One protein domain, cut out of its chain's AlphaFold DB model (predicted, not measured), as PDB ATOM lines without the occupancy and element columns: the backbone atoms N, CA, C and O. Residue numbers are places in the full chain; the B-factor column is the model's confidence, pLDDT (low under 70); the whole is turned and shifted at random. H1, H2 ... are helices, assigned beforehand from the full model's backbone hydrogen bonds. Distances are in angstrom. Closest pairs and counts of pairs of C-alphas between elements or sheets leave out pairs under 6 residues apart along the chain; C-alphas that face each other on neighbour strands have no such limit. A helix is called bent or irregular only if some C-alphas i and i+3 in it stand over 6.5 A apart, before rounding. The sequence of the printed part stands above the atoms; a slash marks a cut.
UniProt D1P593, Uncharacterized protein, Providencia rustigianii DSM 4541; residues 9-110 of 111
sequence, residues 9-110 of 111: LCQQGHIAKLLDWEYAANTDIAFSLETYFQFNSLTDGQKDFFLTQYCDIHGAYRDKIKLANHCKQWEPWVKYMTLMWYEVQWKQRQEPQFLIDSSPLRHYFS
ATOM      1  N   LEU A   9      53.074 -32.777   1.364       94.06
ATOM      2  CA  LEU A   9      53.873 -32.447   0.186       94.06
ATOM      3  C   LEU A   9      52.967 -32.038  -0.971       94.06
ATOM      4  O   LEU A   9      52.235 -32.865  -1.521       94.06
ATOM      5  N   CYS A  10      53.080 -30.780  -1.385       92.19
ATOM      6  CA  CYS A  10      52.432 -30.248  -2.579       92.19
ATOM      7  C   CYS A  10      53.486 -29.992  -3.664       92.19
ATOM      8  O   CYS A  10      54.382 -29.172  -3.473       92.19
ATOM      9  N   GLN A  11      53.365 -30.658  -4.815       91.31
ATOM     10  CA  GLN A  11      54.208 -30.419  -5.989       91.31
ATOM     11  C   GLN A  11      53.316 -30.062  -7.181       91.31
ATOM     12  O   GLN A  11      52.302 -30.720  -7.414       91.31
ATOM     13  N   GLN A  12      53.679 -29.018  -7.933       89.69
ATOM     14  CA  GLN A  12      52.915 -28.600  -9.112       89.69
ATOM     15  C   GLN A  12      52.738 -29.769 -10.090       89.69
ATOM     16  O   GLN A  12      53.699 -30.465 -10.406       89.69
ATOM     17  N   GLY A  13      51.505 -29.982 -10.553       90.38
ATOM     18  CA  GLY A  13      51.160 -31.078 -11.464       90.38
ATOM     19  C   GLY A  13      50.976 -32.448 -10.799       90.38
ATOM     20  O   GLY A  13      50.692 -33.415 -11.500       90.38
ATOM     21  N   HIS A  14      51.093 -32.549  -9.470       89.44
ATOM     22  CA  HIS A  14      50.936 -33.804  -8.737       89.44
ATOM     23  C   HIS A  14      49.880 -33.708  -7.633       89.44
ATOM     24  O   HIS A  14      49.630 -32.646  -7.064       89.44
ATOM     25  N   ILE A  15      49.277 -34.855  -7.310       89.12
ATOM     26  CA  ILE A  15      48.377 -34.993  -6.161       89.12
ATOM     27  C   ILE A  15      49.189 -34.789  -4.877       89.12
ATOM     28  O   ILE A  15      50.301 -35.311  -4.752       89.12
ATOM     29  N   ALA A  16      48.622 -34.041  -3.928       92.19
ATOM     30  CA  ALA A  16      49.229 -33.828  -2.622       92.19
ATOM     31  C   ALA A  16      49.449 -35.165  -1.895       92.19
ATOM     32  O   ALA A  16      48.580 -36.040  -1.904       92.19
ATOM     33  N   LYS A  17      50.609 -35.320  -1.255       93.69
ATOM     34  CA  LYS A  17      50.939 -36.511  -0.463       93.69
ATOM     35  C   LYS A  17      50.924 -36.172   1.017       93.69
ATOM     36  O   LYS A  17      51.503 -35.167   1.417       93.69
ATOM     37  N   LEU A  18      50.300 -37.040   1.806       93.88
ATOM     38  CA  LEU A  18      50.376 -37.001   3.262       93.88
ATOM     39  C   LEU A  18      51.577 -37.821   3.729       93.88
ATOM     40  O   LEU A  18      51.834 -38.910   3.204       93.88
ATOM     41  N   LEU A  19      52.305 -37.274   4.691       94.94
ATOM     42  CA  LEU A  19      53.465 -37.894   5.313       94.94
ATOM     43  C   LEU A  19      53.212 -38.143   6.800       94.94
ATOM     44  O   LEU A  19      52.172 -37.763   7.326       94.94
ATOM     45  N   ASP A  20      54.208 -38.763   7.429       92.56
ATOM     46  CA  ASP A  20      54.340 -38.890   8.878       92.56
ATOM     47  C   ASP A  20      53.124 -39.528   9.571       92.56
ATOM     48  O   ASP A  20      52.290 -38.897  10.218       92.56
ATOM     49  N   TRP A  21      52.994 -40.840   9.374       94.31
ATOM     50  CA  TRP A  21      51.865 -41.629   9.869       94.31
ATOM     51  C   TRP A  21      52.036 -42.097  11.323       94.31
ATOM     52  O   TRP A  21      51.308 -42.989  11.753       94.31
ATOM     53  N   GLU A  22      52.975 -41.542  12.097       93.38
ATOM     54  CA  GLU A  22      53.276 -42.031  13.452       93.38
ATOM     55  C   GLU A  22      52.091 -41.897  14.428       93.38
ATOM     56  O   GLU A  22      51.898 -42.748  15.297       93.38
ATOM     57  N   TYR A  23      51.231 -40.896  14.217       90.25
ATOM     58  CA  TYR A  23      49.981 -40.697  14.961       90.25
ATOM     59  C   TYR A  23      48.743 -41.237  14.228       90.25
ATOM     60  O   TYR A  23      47.610 -40.851  14.532       90.25
ATOM     61  N   ALA A  24      48.916 -42.093  13.221       92.75
ATOM     62  CA  ALA A  24      47.791 -42.722  12.546       92.75
ATOM     63  C   ALA A  24      47.164 -43.794  13.445       92.75
ATOM     64  O   ALA A  24      47.830 -44.706  13.926       92.75
ATOM     65  N   ALA A  25      45.854 -43.703  13.646       92.44
ATOM     66  CA  ALA A  25      45.091 -44.680  14.405       92.44
ATOM     67  C   ALA A  25      43.669 -44.778  13.849       92.44
ATOM     68  O   ALA A  25      43.193 -43.867  13.167       92.44
ATOM     69  N   ASN A  26      42.982 -45.876  14.163       94.62
ATOM     70  CA  ASN A  26      41.550 -45.984  13.916       94.62
ATOM     71  C   ASN A  26      40.806 -45.124  14.943       94.62
ATOM     72  O   ASN A  26      40.625 -45.532  16.090       94.62
ATOM     73  N   THR A  27      40.431 -43.916  14.543       92.94
ATOM     74  CA  THR A  27      39.772 -42.934  15.400       92.94
ATOM     75  C   THR A  27      38.407 -42.553  14.852       92.94
ATOM     76  O   THR A  27      38.097 -42.763  13.678       92.94
ATOM     77  N   ASP A  28      37.590 -41.951  15.713       96.75
ATOM     78  CA  ASP A  28      36.377 -41.290  15.258       96.75
ATOM     79  C   ASP A  28      36.715 -40.195  14.225       96.75
ATOM     80  O   ASP A  28      37.661 -39.416  14.392       96.75
ATOM     81  N   ILE A  29      35.952 -40.140  13.131       96.12
ATOM     82  CA  ILE A  29      36.217 -39.197  12.040       96.12
ATOM     83  C   ILE A  29      36.056 -37.745  12.490       96.12
ATOM     84  O   ILE A  29      36.836 -36.888  12.079       96.12
ATOM     85  N   ALA A  30      35.087 -37.458  13.358       97.88
ATOM     86  CA  ALA A  30      34.852 -36.110  13.842       97.88
ATOM     87  C   ALA A  30      35.978 -35.660  14.777       97.88
ATOM     88  O   ALA A  30      36.416 -34.516  14.693       97.88
ATOM     89  N   PHE A  31      36.522 -36.576  15.583       97.75
ATOM     90  CA  PHE A  31      37.745 -36.327  16.345       97.75
ATOM     91  C   PHE A  31      38.934 -36.017  15.425       97.75
ATOM     92  O   PHE A  31      39.617 -35.011  15.611       97.75
ATOM     93  N   SER A  32      39.153 -36.826  14.382       96.50
ATOM     94  CA  SER A  32      40.216 -36.571  13.399       96.50
ATOM     95  C   SER A  32      40.066 -35.220  12.695       96.50
ATOM     96  O   SER A  32      41.052 -34.501  12.532       96.50
ATOM     97  N   LEU A  33      38.853 -34.844  12.297       97.50
ATOM     98  CA  LEU A  33      38.601 -33.550  11.667       97.50
ATOM     99  C   LEU A  33      38.776 -32.392  12.647       97.50
ATOM    100  O   LEU A  33      39.382 -31.390  12.287       97.50
ATOM    101  N   GLU A  34      38.329 -32.537  13.892       98.12
ATOM    102  CA  GLU A  34      38.503 -31.500  14.907       98.12
ATOM    103  C   GLU A  34      39.985 -31.283  15.258       98.12
ATOM    104  O   GLU A  34      40.416 -30.137  15.376       98.12
ATOM    105  N   THR A  35      40.807 -32.346  15.314       96.88
ATOM    106  CA  THR A  35      42.275 -32.192  15.438       96.88
ATOM    107  C   THR A  35      42.861 -31.398  14.270       96.88
ATOM    108  O   THR A  35      43.601 -30.440  14.486       96.88
ATOM    109  N   TYR A  36      42.464 -31.716  13.032       96.50
ATOM    110  CA  TYR A  36      42.888 -30.976  11.843       96.50
ATOM    111  C   TYR A  36      42.464 -29.500  11.902       96.50
ATOM    112  O   TYR A  36      43.270 -28.613  11.614       96.50
ATOM    113  N   PHE A  37      41.228 -29.215  12.317       97.69
ATOM    114  CA  PHE A  37      40.712 -27.851  12.415       97.69
ATOM    115  C   PHE A  37      41.482 -27.010  13.435       97.69
ATOM    116  O   PHE A  37      41.838 -25.872  13.123       97.69
ATOM    117  N   GLN A  38      41.766 -27.558  14.620       96.19
ATOM    118  CA  GLN A  38      42.494 -26.838  15.666       96.19
ATOM    119  C   GLN A  38      43.976 -26.663  15.325       96.19
ATOM    120  O   GLN A  38      44.494 -25.557  15.453       96.19
ATOM    121  N   PHE A  39      44.653 -27.701  14.828       94.00
ATOM    122  CA  PHE A  39      46.094 -27.638  14.537       94.00
ATOM    123  C   PHE A  39      46.437 -26.752  13.335       94.00
ATOM    124  O   PHE A  39      47.577 -26.317  13.189       94.00
ATOM    125  N   ASN A  40      45.449 -26.442  12.492       95.50
ATOM    126  CA  ASN A  40      45.590 -25.488  11.392       95.50
ATOM    127  C   ASN A  40      44.888 -24.150  11.666       95.50
ATOM    128  O   ASN A  40      44.808 -23.321  10.761       95.50
ATOM    129  N   SER A  41      44.385 -23.932  12.888       94.94
ATOM    130  CA  SER A  41      43.712 -22.696  13.304       94.94
ATOM    131  C   SER A  41      42.611 -22.247  12.334       94.94
ATOM    132  O   SER A  41      42.493 -21.061  12.020       94.94
ATOM    133  N   LEU A  42      41.819 -23.195  11.819       97.12
ATOM    134  CA  LEU A  42      40.781 -22.877  10.840       97.12
ATOM    135  C   LEU A  42      39.672 -22.034  11.473       97.12
ATOM    136  O   LEU A  42      39.137 -22.364  12.533       97.12
ATOM    137  N   THR A  43      39.273 -20.979  10.767       97.62
ATOM    138  CA  THR A  43      38.076 -20.193  11.094       97.62
ATOM    139  C   THR A  43      36.806 -21.001  10.834       97.62
ATOM    140  O   THR A  43      36.814 -21.935  10.031       97.62
ATOM    141  N   ASP A  44      35.678 -20.619  11.437       96.75
ATOM    142  CA  ASP A  44      34.402 -21.321  11.220       96.75
ATOM    143  C   ASP A  44      33.987 -21.354   9.740       96.75
ATOM    144  O   ASP A  44      33.502 -22.377   9.259       96.75
ATOM    145  N   GLY A  45      34.270 -20.287   8.982       98.25
ATOM    146  CA  GLY A  45      34.046 -20.263   7.534       98.25
ATOM    147  C   GLY A  45      34.922 -21.266   6.771       98.25
ATOM    148  O   GLY A  45      34.453 -21.912   5.837       98.25
ATOM    149  N   GLN A  46      36.178 -21.455   7.187       98.31
ATOM    150  CA  GLN A  46      37.066 -22.462   6.594       98.31
ATOM    151  C   GLN A  46      36.664 -23.889   6.982       98.31
ATOM    152  O   GLN A  46      36.742 -24.783   6.139       98.31
ATOM    153  N   LYS A  47      36.202 -24.106   8.221       98.25
ATOM    154  CA  LYS A  47      35.649 -25.398   8.660       98.25
ATOM    155  C   LYS A  47      34.411 -25.762   7.838       98.25
ATOM    156  O   LYS A  47      34.327 -26.876   7.328       98.25
ATOM    157  N   ASP A  48      33.484 -24.820   7.655       98.25
ATOM    158  CA  ASP A  48      32.279 -25.035   6.847       98.25
ATOM    159  C   ASP A  48      32.614 -25.327   5.379       98.25
ATOM    160  O   ASP A  48      32.097 -26.290   4.802       98.25
ATOM    161  N   PHE A  49      33.539 -24.557   4.794       98.44
ATOM    162  CA  PHE A  49      34.036 -24.803   3.442       98.44
ATOM    163  C   PHE A  49      34.619 -26.215   3.309       98.44
ATOM    164  O   PHE A  49      34.231 -26.958   2.406       98.44
ATOM    165  N   PHE A  50      35.501 -26.614   4.231       98.00
ATOM    166  CA  PHE A  50      36.104 -27.944   4.224       98.00
ATOM    167  C   PHE A  50      35.041 -29.043   4.317       98.00
ATOM    168  O   PHE A  50      35.041 -29.970   3.510       98.00
ATOM    169  N   LEU A  51      34.107 -28.931   5.266       98.31
ATOM    170  CA  LEU A  51      33.049 -29.923   5.460       98.31
ATOM    171  C   LEU A  51      32.104 -30.010   4.256       98.31
ATOM    172  O   LEU A  51      31.653 -31.106   3.935       98.31
ATOM    173  N   THR A  52      31.858 -28.898   3.558       98.44
ATOM    174  CA  THR A  52      31.110 -28.880   2.288       98.44
ATOM    175  C   THR A  52      31.839 -29.679   1.210       98.44
ATOM    176  O   THR A  52      31.239 -30.535   0.566       98.44
ATOM    177  N   GLN A  53      33.144 -29.449   1.030       98.25
ATOM    178  CA  GLN A  53      33.933 -30.222   0.065       98.25
ATOM    179  C   GLN A  53      33.946 -31.711   0.433       98.25
ATOM    180  O   GLN A  53      33.699 -32.569  -0.410       98.25
ATOM    181  N   TYR A  54      34.180 -32.020   1.707       97.56
ATOM    182  CA  TYR A  54      34.298 -33.386   2.204       97.56
ATOM    183  C   TYR A  54      32.983 -34.179   2.091       97.56
ATOM    184  O   TYR A  54      32.982 -35.302   1.586       97.56
ATOM    185  N   CYS A  55      31.862 -33.604   2.532       98.19
ATOM    186  CA  CYS A  55      30.569 -34.292   2.586       98.19
ATOM    187  C   CYS A  55      29.788 -34.154   1.280       98.19
ATOM    188  O   CYS A  55      29.409 -35.156   0.682       98.19
ATOM    189  N   ASP A  56      29.563 -32.922   0.830       97.56
ATOM    190  CA  ASP A  56      28.557 -32.638  -0.196       97.56
ATOM    191  C   ASP A  56      29.128 -32.805  -1.610       97.56
ATOM    192  O   ASP A  56      28.443 -33.307  -2.500       97.56
ATOM    193  N   ILE A  57      30.391 -32.417  -1.820       97.56
ATOM    194  CA  ILE A  57      31.053 -32.513  -3.132       97.56
ATOM    195  C   ILE A  57      31.683 -33.891  -3.344       97.56
ATOM    196  O   ILE A  57      31.517 -34.489  -4.406       97.56
ATOM    197  N   HIS A  58      32.407 -34.406  -2.346       96.62
ATOM    198  CA  HIS A  58      33.129 -35.676  -2.462       96.62
ATOM    199  C   HIS A  58      32.384 -36.888  -1.888       96.62
ATOM    200  O   HIS A  58      32.837 -38.014  -2.087       96.62
ATOM    201  N   GLY A  59      31.253 -36.696  -1.202       96.88
ATOM    202  CA  GLY A  59      30.434 -37.800  -0.692       96.88
ATOM    203  C   GLY A  59      31.107 -38.638   0.400       96.88
ATOM    204  O   GLY A  59      30.663 -39.756   0.658       96.88
ATOM    205  N   ALA A  60      32.174 -38.139   1.037       95.94
ATOM    206  CA  ALA A  60      32.960 -38.916   2.001       95.94
ATOM    207  C   ALA A  60      32.211 -39.158   3.321       95.94
ATOM    208  O   ALA A  60      32.511 -40.101   4.053       95.94
ATOM    209  N   TYR A  61      31.211 -38.327   3.619       96.81
ATOM    210  CA  TYR A  61      30.310 -38.501   4.747       96.81
ATOM    211  C   TYR A  61      28.915 -37.983   4.392       96.81
ATOM    212  O   TYR A  61      28.773 -36.969   3.717       96.81
ATOM    213  N   ARG A  62      27.873 -38.690   4.839       95.31
ATOM    214  CA  ARG A  62      26.504 -38.495   4.332       95.31
ATOM    215  C   ARG A  62      25.813 -37.221   4.823       95.31
ATOM    216  O   ARG A  62      24.921 -36.726   4.147       95.31
ATOM    217  N   ASP A  63      26.152 -36.751   6.017       97.69
ATOM    218  CA  ASP A  63      25.441 -35.652   6.676       97.69
ATOM    219  C   ASP A  63      26.436 -34.638   7.242       97.69
ATOM    220  O   ASP A  63      27.027 -34.847   8.308       97.69
ATOM    221  N   LYS A  64      26.611 -33.536   6.504       98.19
ATOM    222  CA  LYS A  64      27.494 -32.425   6.865       98.19
ATOM    223  C   LYS A  64      27.140 -31.825   8.225       98.19
ATOM    224  O   LYS A  64      28.034 -31.582   9.032       98.19
ATOM    225  N   ILE A  65      25.855 -31.592   8.496       98.12
ATOM    226  CA  ILE A  65      25.402 -30.919   9.722       98.12
ATOM    227  C   ILE A  65      25.649 -31.821  10.932       98.12
ATOM    228  O   ILE A  65      26.162 -31.368  11.957       98.12
ATOM    229  N   LYS A  66      25.349 -33.118  10.805       98.31
ATOM    230  CA  LYS A  66      25.659 -34.103  11.844       98.31
ATOM    231  C   LYS A  66      27.161 -34.178  12.106       98.31
ATOM    232  O   LYS A  66      27.558 -34.204  13.269       98.31
ATOM    233  N   LEU A  67      27.986 -34.199  11.058       98.50
ATOM    234  CA  LEU A  67      29.440 -34.249  11.206       98.50
ATOM    235  C   LEU A  67      29.987 -32.985  11.875       98.50
ATOM    236  O   LEU A  67      30.761 -33.097  12.818       98.50
ATOM    237  N   ALA A  68      29.530 -31.802  11.459       98.44
ATOM    238  CA  ALA A  68      29.926 -30.525  12.054       98.44
ATOM    239  C   ALA A  68      29.625 -30.477  13.561       98.44
ATOM    240  O   ALA A  68      30.488 -30.130  14.369       98.44
ATOM    241  N   ASN A  69      28.413 -30.887  13.951       98.44
ATOM    242  CA  ASN A  69      28.023 -30.965  15.358       98.44
ATOM    243  C   ASN A  69      28.867 -31.985  16.129       98.44
ATOM    244  O   ASN A  69      29.223 -31.736  17.281       98.44
ATOM    245  N   HIS A  70      29.211 -33.111  15.503       98.31
ATOM    246  CA  HIS A  70      30.055 -34.121  16.126       98.31
ATOM    247  C   HIS A  70      31.491 -33.615  16.328       98.31
ATOM    248  O   HIS A  70      32.042 -33.807  17.408       98.31
ATOM    249  N   CYS A  71      32.072 -32.888  15.363       98.38
ATOM    250  CA  CYS A  71      33.395 -32.267  15.527       98.38
ATOM    251  C   CYS A  71      33.394 -31.307  16.721       98.38
ATOM    252  O   CYS A  71      34.256 -31.383  17.592       98.38
ATOM    253  N   LYS A  72      32.345 -30.484  16.836       97.88
ATOM    254  CA  LYS A  72      32.180 -29.560  17.962       97.88
ATOM    255  C   LYS A  72      32.096 -30.272  19.319       97.88
ATOM    256  O   LYS A  72      32.602 -29.761  20.311       97.88
ATOM    257  N   GLN A  73      31.485 -31.456  19.384       98.31
ATOM    258  CA  GLN A  73      31.456 -32.259  20.616       98.31
ATOM    259  C   GLN A  73      32.841 -32.802  20.999       98.31
ATOM    260  O   GLN A  73      33.118 -32.982  22.185       98.31
ATOM    261  N   TRP A  74      33.719 -33.021  20.018       98.38
ATOM    262  CA  TRP A  74      35.111 -33.414  20.239       98.38
ATOM    263  C   TRP A  74      36.033 -32.250  20.615       98.38
ATOM    264  O   TRP A  74      37.100 -32.503  21.170       98.38
ATOM    265  N   GLU A  75      35.633 -30.993  20.391       97.62
ATOM    266  CA  GLU A  75      36.450 -29.800  20.665       97.62
ATOM    267  C   GLU A  75      37.120 -29.797  22.057       97.62
ATOM    268  O   GLU A  75      38.350 -29.664  22.112       97.62
ATOM    269  N   PRO A  76      36.395 -29.976  23.186       97.75
ATOM    270  CA  PRO A  76      37.023 -29.973  24.509       97.75
ATOM    271  C   PRO A  76      37.990 -31.146  24.710       97.75
ATOM    272  O   PRO A  76      39.008 -30.997  25.383       97.75
ATOM    273  N   TRP A  77      37.717 -32.301  24.103       97.69
ATOM    274  CA  TRP A  77      38.562 -33.491  24.215       97.69
ATOM    275  C   TRP A  77      39.853 -33.355  23.410       97.69
ATOM    276  O   TRP A  77      40.914 -33.737  23.899       97.69
ATOM    277  N   VAL A  78      39.789 -32.756  22.218       97.62
ATOM    278  CA  VAL A  78      40.979 -32.410  21.427       97.62
ATOM    279  C   VAL A  78      41.849 -31.413  22.188       97.62
ATOM    280  O   VAL A  78      43.056 -31.630  22.310       97.62
ATOM    281  N   LYS A  79      41.248 -30.373  22.782       98.00
ATOM    282  CA  LYS A  79      41.963 -29.403  23.627       98.00
ATOM    283  C   LYS A  79      42.637 -30.075  24.820       98.00
ATOM    284  O   LYS A  79      43.800 -29.797  25.103       98.00
ATOM    285  N   TYR A  80      41.929 -30.978  25.495       98.00
ATOM    286  CA  TYR A  80      42.461 -31.698  26.648       98.00
ATOM    287  C   TYR A  80      43.620 -32.624  26.263       98.00
ATOM    288  O   TYR A  80      44.674 -32.585  26.891       98.00
ATOM    289  N   MET A  81      43.462 -33.408  25.193       96.81
ATOM    290  CA  MET A  81      44.517 -34.271  24.656       96.81
ATOM    291  C   MET A  81      45.762 -33.457  24.281       96.81
ATOM    292  O   MET A  81      46.871 -33.826  24.663       96.81
ATOM    293  N   THR A  82      45.570 -32.311  23.627       97.00
ATOM    294  CA  THR A  82      46.663 -31.411  23.232       97.00
ATOM    295  C   THR A  82      47.386 -30.838  24.450       97.00
ATOM    296  O   THR A  82      48.614 -30.847  24.496       97.00
ATOM    297  N   LEU A  83      46.650 -30.398  25.479       97.94
ATOM    298  CA  LEU A  83      47.251 -29.945  26.736       97.94
ATOM    299  C   LEU A  83      48.075 -31.063  27.383       97.94
ATOM    300  O   LEU A  83      49.206 -30.834  27.800       97.94
ATOM    301  N   MET A  84      47.537 -32.283  27.441       97.31
ATOM    302  CA  MET A  84      48.243 -33.412  28.044       97.31
ATOM    303  C   MET A  84      49.496 -33.807  27.278       97.31
ATOM    304  O   MET A  84      50.501 -34.153  27.900       97.31
ATOM    305  N   TRP A  85      49.473 -33.686  25.955       96.31
ATOM    306  CA  TRP A  85      50.672 -33.841  25.150       96.31
ATOM    307  C   TRP A  85      51.740 -32.813  25.550       96.31
ATOM    308  O   TRP A  85      52.858 -33.211  25.872       96.31
ATOM    309  N   TYR A  86      51.390 -31.524  25.649       97.38
ATOM    310  CA  TYR A  86      52.326 -30.479  26.083       97.38
ATOM    311  C   TYR A  86      52.906 -30.728  27.483       97.38
ATOM    312  O   TYR A  86      54.113 -30.594  27.674       97.38
ATOM    313  N   GLU A  87      52.084 -31.140  28.451       96.50
ATOM    314  CA  GLU A  87      52.535 -31.443  29.818       96.50
ATOM    315  C   GLU A  87      53.535 -32.611  29.854       96.50
ATOM    316  O   GLU A  87      54.556 -32.553  30.547       96.50
ATOM    317  N   VAL A  88      53.285 -33.671  29.073       97.06
ATOM    318  CA  VAL A  88      54.211 -34.807  28.957       97.06
ATOM    319  C   VAL A  88      55.519 -34.377  28.294       97.06
ATOM    320  O   VAL A  88      56.591 -34.721  28.799       97.06
ATOM    321  N   GLN A  89      55.450 -33.602  27.209       97.06
ATOM    322  CA  GLN A  89      56.637 -33.101  26.516       97.06
ATOM    323  C   GLN A  89      57.478 -32.189  27.409       97.06
ATOM    324  O   GLN A  89      58.692 -32.378  27.504       97.06
ATOM    325  N   TRP A  90      56.843 -31.267  28.137       97.00
ATOM    326  CA  TRP A  90      57.525 -30.415  29.107       97.00
ATOM    327  C   TRP A  90      58.222 -31.246  30.187       97.00
ATOM    328  O   TRP A  90      59.408 -31.049  30.445       97.00
ATOM    329  N   LYS A  91      57.534 -32.239  30.766       96.19
ATOM    330  CA  LYS A  91      58.124 -33.110  31.789       96.19
ATOM    331  C   LYS A  91      59.343 -33.880  31.272       96.19
ATOM    332  O   LYS A  91      60.300 -34.063  32.024       96.19
ATOM    333  N   GLN A  92      59.319 -34.335  30.022       96.69
ATOM    334  CA  GLN A  92      60.405 -35.125  29.433       96.69
ATOM    335  C   GLN A  92      61.594 -34.274  28.978       96.69
ATOM    336  O   GLN A  92      62.738 -34.665  29.197       96.69
ATOM    337  N   ARG A  93      61.331 -33.132  28.336       95.81
ATOM    338  CA  ARG A  93      62.356 -32.316  27.665       95.81
ATOM    339  C   ARG A  93      62.803 -31.101  28.472       95.81
ATOM    340  O   ARG A  93      63.875 -30.572  28.213       95.81
ATOM    341  N   GLN A  94      62.015 -30.678  29.462       93.19
ATOM    342  CA  GLN A  94      62.264 -29.499  30.306       93.19
ATOM    343  C   GLN A  94      62.392 -28.184  29.511       93.19
ATOM    344  O   GLN A  94      62.985 -27.215  29.981       93.19
ATOM    345  N   GLU A  95      61.809 -28.125  28.311       96.06
ATOM    346  CA  GLU A  95      61.836 -26.934  27.461       96.06
ATOM    347  C   GLU A  95      60.672 -25.986  27.802       96.06
ATOM    348  O   GLU A  95      59.510 -26.405  27.744       96.06
ATOM    349  N   PRO A  96      60.932 -24.698  28.111       94.69
ATOM    350  CA  PRO A  96      59.882 -23.739  28.469       94.69
ATOM    351  C   PRO A  96      58.837 -23.514  27.372       94.69
ATOM    352  O   PRO A  96      57.707 -23.135  27.675       94.69
ATOM    353  N   GLN A  97      59.197 -23.761  26.108       96.75
ATOM    354  CA  GLN A  97      58.323 -23.550  24.955       96.75
ATOM    355  C   GLN A  97      57.004 -24.329  25.080       96.75
ATOM    356  O   GLN A  97      55.947 -23.773  24.805       96.75
ATOM    357  N   PHE A  98      57.030 -25.556  25.613       96.81
ATOM    358  CA  PHE A  98      55.819 -26.359  25.813       96.81
ATOM    359  C   PHE A  98      54.831 -25.733  26.818       96.81
ATOM    360  O   PHE A  98      53.619 -25.892  26.670       96.81
ATOM    361  N   LEU A  99      55.313 -24.987  27.821       95.44
ATOM    362  CA  LEU A  99      54.449 -24.226  28.737       95.44
ATOM    363  C   LEU A  99      53.887 -22.964  28.073       95.44
ATOM    364  O   LEU A  99      52.737 -22.599  28.313       95.44
ATOM    365  N   ILE A 100      54.689 -22.299  27.239       97.00
ATOM    366  CA  ILE A 100      54.261 -21.109  26.495       97.00
ATOM    367  C   ILE A 100      53.156 -21.492  25.504       97.00
ATOM    368  O   ILE A 100      52.088 -20.881  25.513       97.00
ATOM    369  N   ASP A 101      53.374 -22.542  24.713       96.00
ATOM    370  CA  ASP A 101      52.444 -22.983  23.670       96.00
ATOM    371  C   ASP A 101      51.144 -23.560  24.244       96.00
ATOM    372  O   ASP A 101      50.077 -23.412  23.648       96.00
ATOM    373  N   SER A 102      51.199 -24.172  25.432       96.81
ATOM    374  CA  SER A 102      50.010 -24.675  26.131       96.81
ATOM    375  C   SER A 102      49.255 -23.617  26.936       96.81
ATOM    376  O   SER A 102      48.139 -23.892  27.380       96.81
ATOM    377  N   SER A 103      49.794 -22.403  27.099       97.06
ATOM    378  CA  SER A 103      49.174 -21.330  27.891       97.06
ATOM    379  C   SER A 103      47.703 -21.049  27.523       97.06
ATOM    380  O   SER A 103      46.862 -21.020  28.429       97.06
ATOM    381  N   PRO A 104      47.312 -20.958  26.231       96.75
ATOM    382  CA  PRO A 104      45.905 -20.784  25.862       96.75
ATOM    383  C   PRO A 104      45.007 -21.944  26.317       96.75
ATOM    384  O   PRO A 104      43.861 -21.726  26.708       96.75
ATOM    385  N   LEU A 105      45.521 -23.179  26.294       97.62
ATOM    386  CA  LEU A 105      44.786 -24.365  26.739       97.62
ATOM    387  C   LEU A 105      44.673 -24.406  28.265       97.62
ATOM    388  O   LEU A 105      43.608 -24.720  28.786       97.62
ATOM    389  N   ARG A 106      45.733 -24.033  28.987       96.81
ATOM    390  CA  ARG A 106      45.700 -23.898  30.450       96.81
ATOM    391  C   ARG A 106      44.660 -22.872  30.885       96.81
ATOM    392  O   ARG A 106      43.821 -23.189  31.723       96.81
ATOM    393  N   HIS A 107      44.622 -21.712  30.229       97.31
ATOM    394  CA  HIS A 107      43.580 -20.715  30.467       97.31
ATOM    395  C   HIS A 107      42.175 -21.267  30.184       97.31
ATOM    396  O   HIS A 107      41.278 -21.107  31.009       97.31
ATOM    397  N   TYR A 108      41.990 -21.977  29.063       97.12
ATOM    398  CA  TYR A 108      40.714 -22.618  28.722       97.12
ATOM    399  C   TYR A 108      40.227 -23.593  29.810       97.12
ATOM    400  O   TYR A 108      39.032 -23.643  30.093       97.12
ATOM    401  N   PHE A 109      41.140 -24.328  30.453       96.94
ATOM    402  CA  PHE A 109      40.829 -25.263  31.541       96.94
ATOM    403  C   PHE A 109      40.950 -24.670  32.956       96.94
ATOM    404  O   PHE A 109      40.755 -25.399  33.925       96.94
ATOM    405  N   SER A 110      41.210 -23.364  33.093       96.19
ATOM    406  CA  SER A 110      41.394 -22.685  34.389       96.19
ATOM    407  C   SER A 110      42.537 -23.260  35.252       96.19
ATOM    408  O   SER A 110      42.372 -23.439  36.460       96.19
TER     409      SER A 110
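AT A GLANCE: This is residues 9 to 110 of the 111 residues of an uncharacterized protein of Providencia rustigianii DSM 4541 (UniProt D1P593). One long helix, H3, bends into two arms like an open V, with H1 sitting inside the bend, H2 crossing the first arm, and H4 folding back along the second arm. Before H1 runs a long tail without a named element, residues 9 to 28, of which residues 11 to 16 stick out. The printed part has 102 residues, with four named helices in the order H1, H2, H3, H4 and no named strand; the class is all helix. The whole is loose, with a radius of gyration of the C-alphas of 16.0 A, and spans 45 by 34 by 26 A.

HOW THE PARTS SIT: H3, residues 64 to 93, is the hub and touches three other helices. By its hydrogen bonds it was assigned as one helix, but it is bent: C-alphas 73 and 76 are 7.2 A apart. Its arms, H3a, residues 64 to 73, and H3b, residues 76 to 93, stand at a steep tilt of 47 degrees. H1, residues 29 to 39, touches H3a at a steep tilt of 66 degrees, the closest C-alphas being those of Ala 30 and Cys 71, 4.4 A apart. H1 only just touches H3b, with 3 pairs of C-alphas within 8 A, and of H3b with residue 78 alone; the closest C-alphas are those of Thr 35 and Val 78, 6.1 A apart. H2, residues 44 to 57, forms a helical hairpin with H3a, opposite ways at a steep tilt of 45 degrees; their closest C-alphas, of Cys 55 and Lys 64, are 5.6 A apart. H1 and H2 are close but not clearly touching, with the C-alphas of Phe 37 and Lys 47 closest at 6.8 A. H4, residues 97 to 108, forms a second helical hairpin with H3b, opposite ways at a shallow tilt of 29 degrees; the C-alphas of Tyr 86 and Phe 98 are closest, at 5.4 A. Helix packing is mostly crossed: of 4 touching pairs given a tilt, 1 is shallow. H4 is apart from H1, H2 and H3a. Every O i to N i+4 pair is within hydrogen-bond range in H1, H3a and H3b, against 9 of 10 in H2 and 6 of 8 in H4.

IN THESE COORDINATES: H3a measures 14.3 A from first to last C-alpha and H3b 25.6 A; C-alpha 64 is at (27.494, -32.425, 6.865) and C-alpha 93 at (62.356, -32.316, 27.665). H1 measures 15.4 A and begins with C-alpha 29 at (36.217, -39.197, 12.040). H2 measures 18.5 A and H4 18.0 A. H4 is irregular, with C-alphas 101 and 104 being 7.2 A apart.

THE WHOLE: The C-alphas farthest apart are those of Gly 13 and Ser 110, at 47.6 A. The printed part has no cut. The links from H1 to H2 and from H3 to H4 are tight, and that from H2 to H3 is short. Residues 91 to 96, of which 91 to 93 belong to H3, stand free. The mean pLDDT of the printed part is 96.3, and no printed residue is under 70.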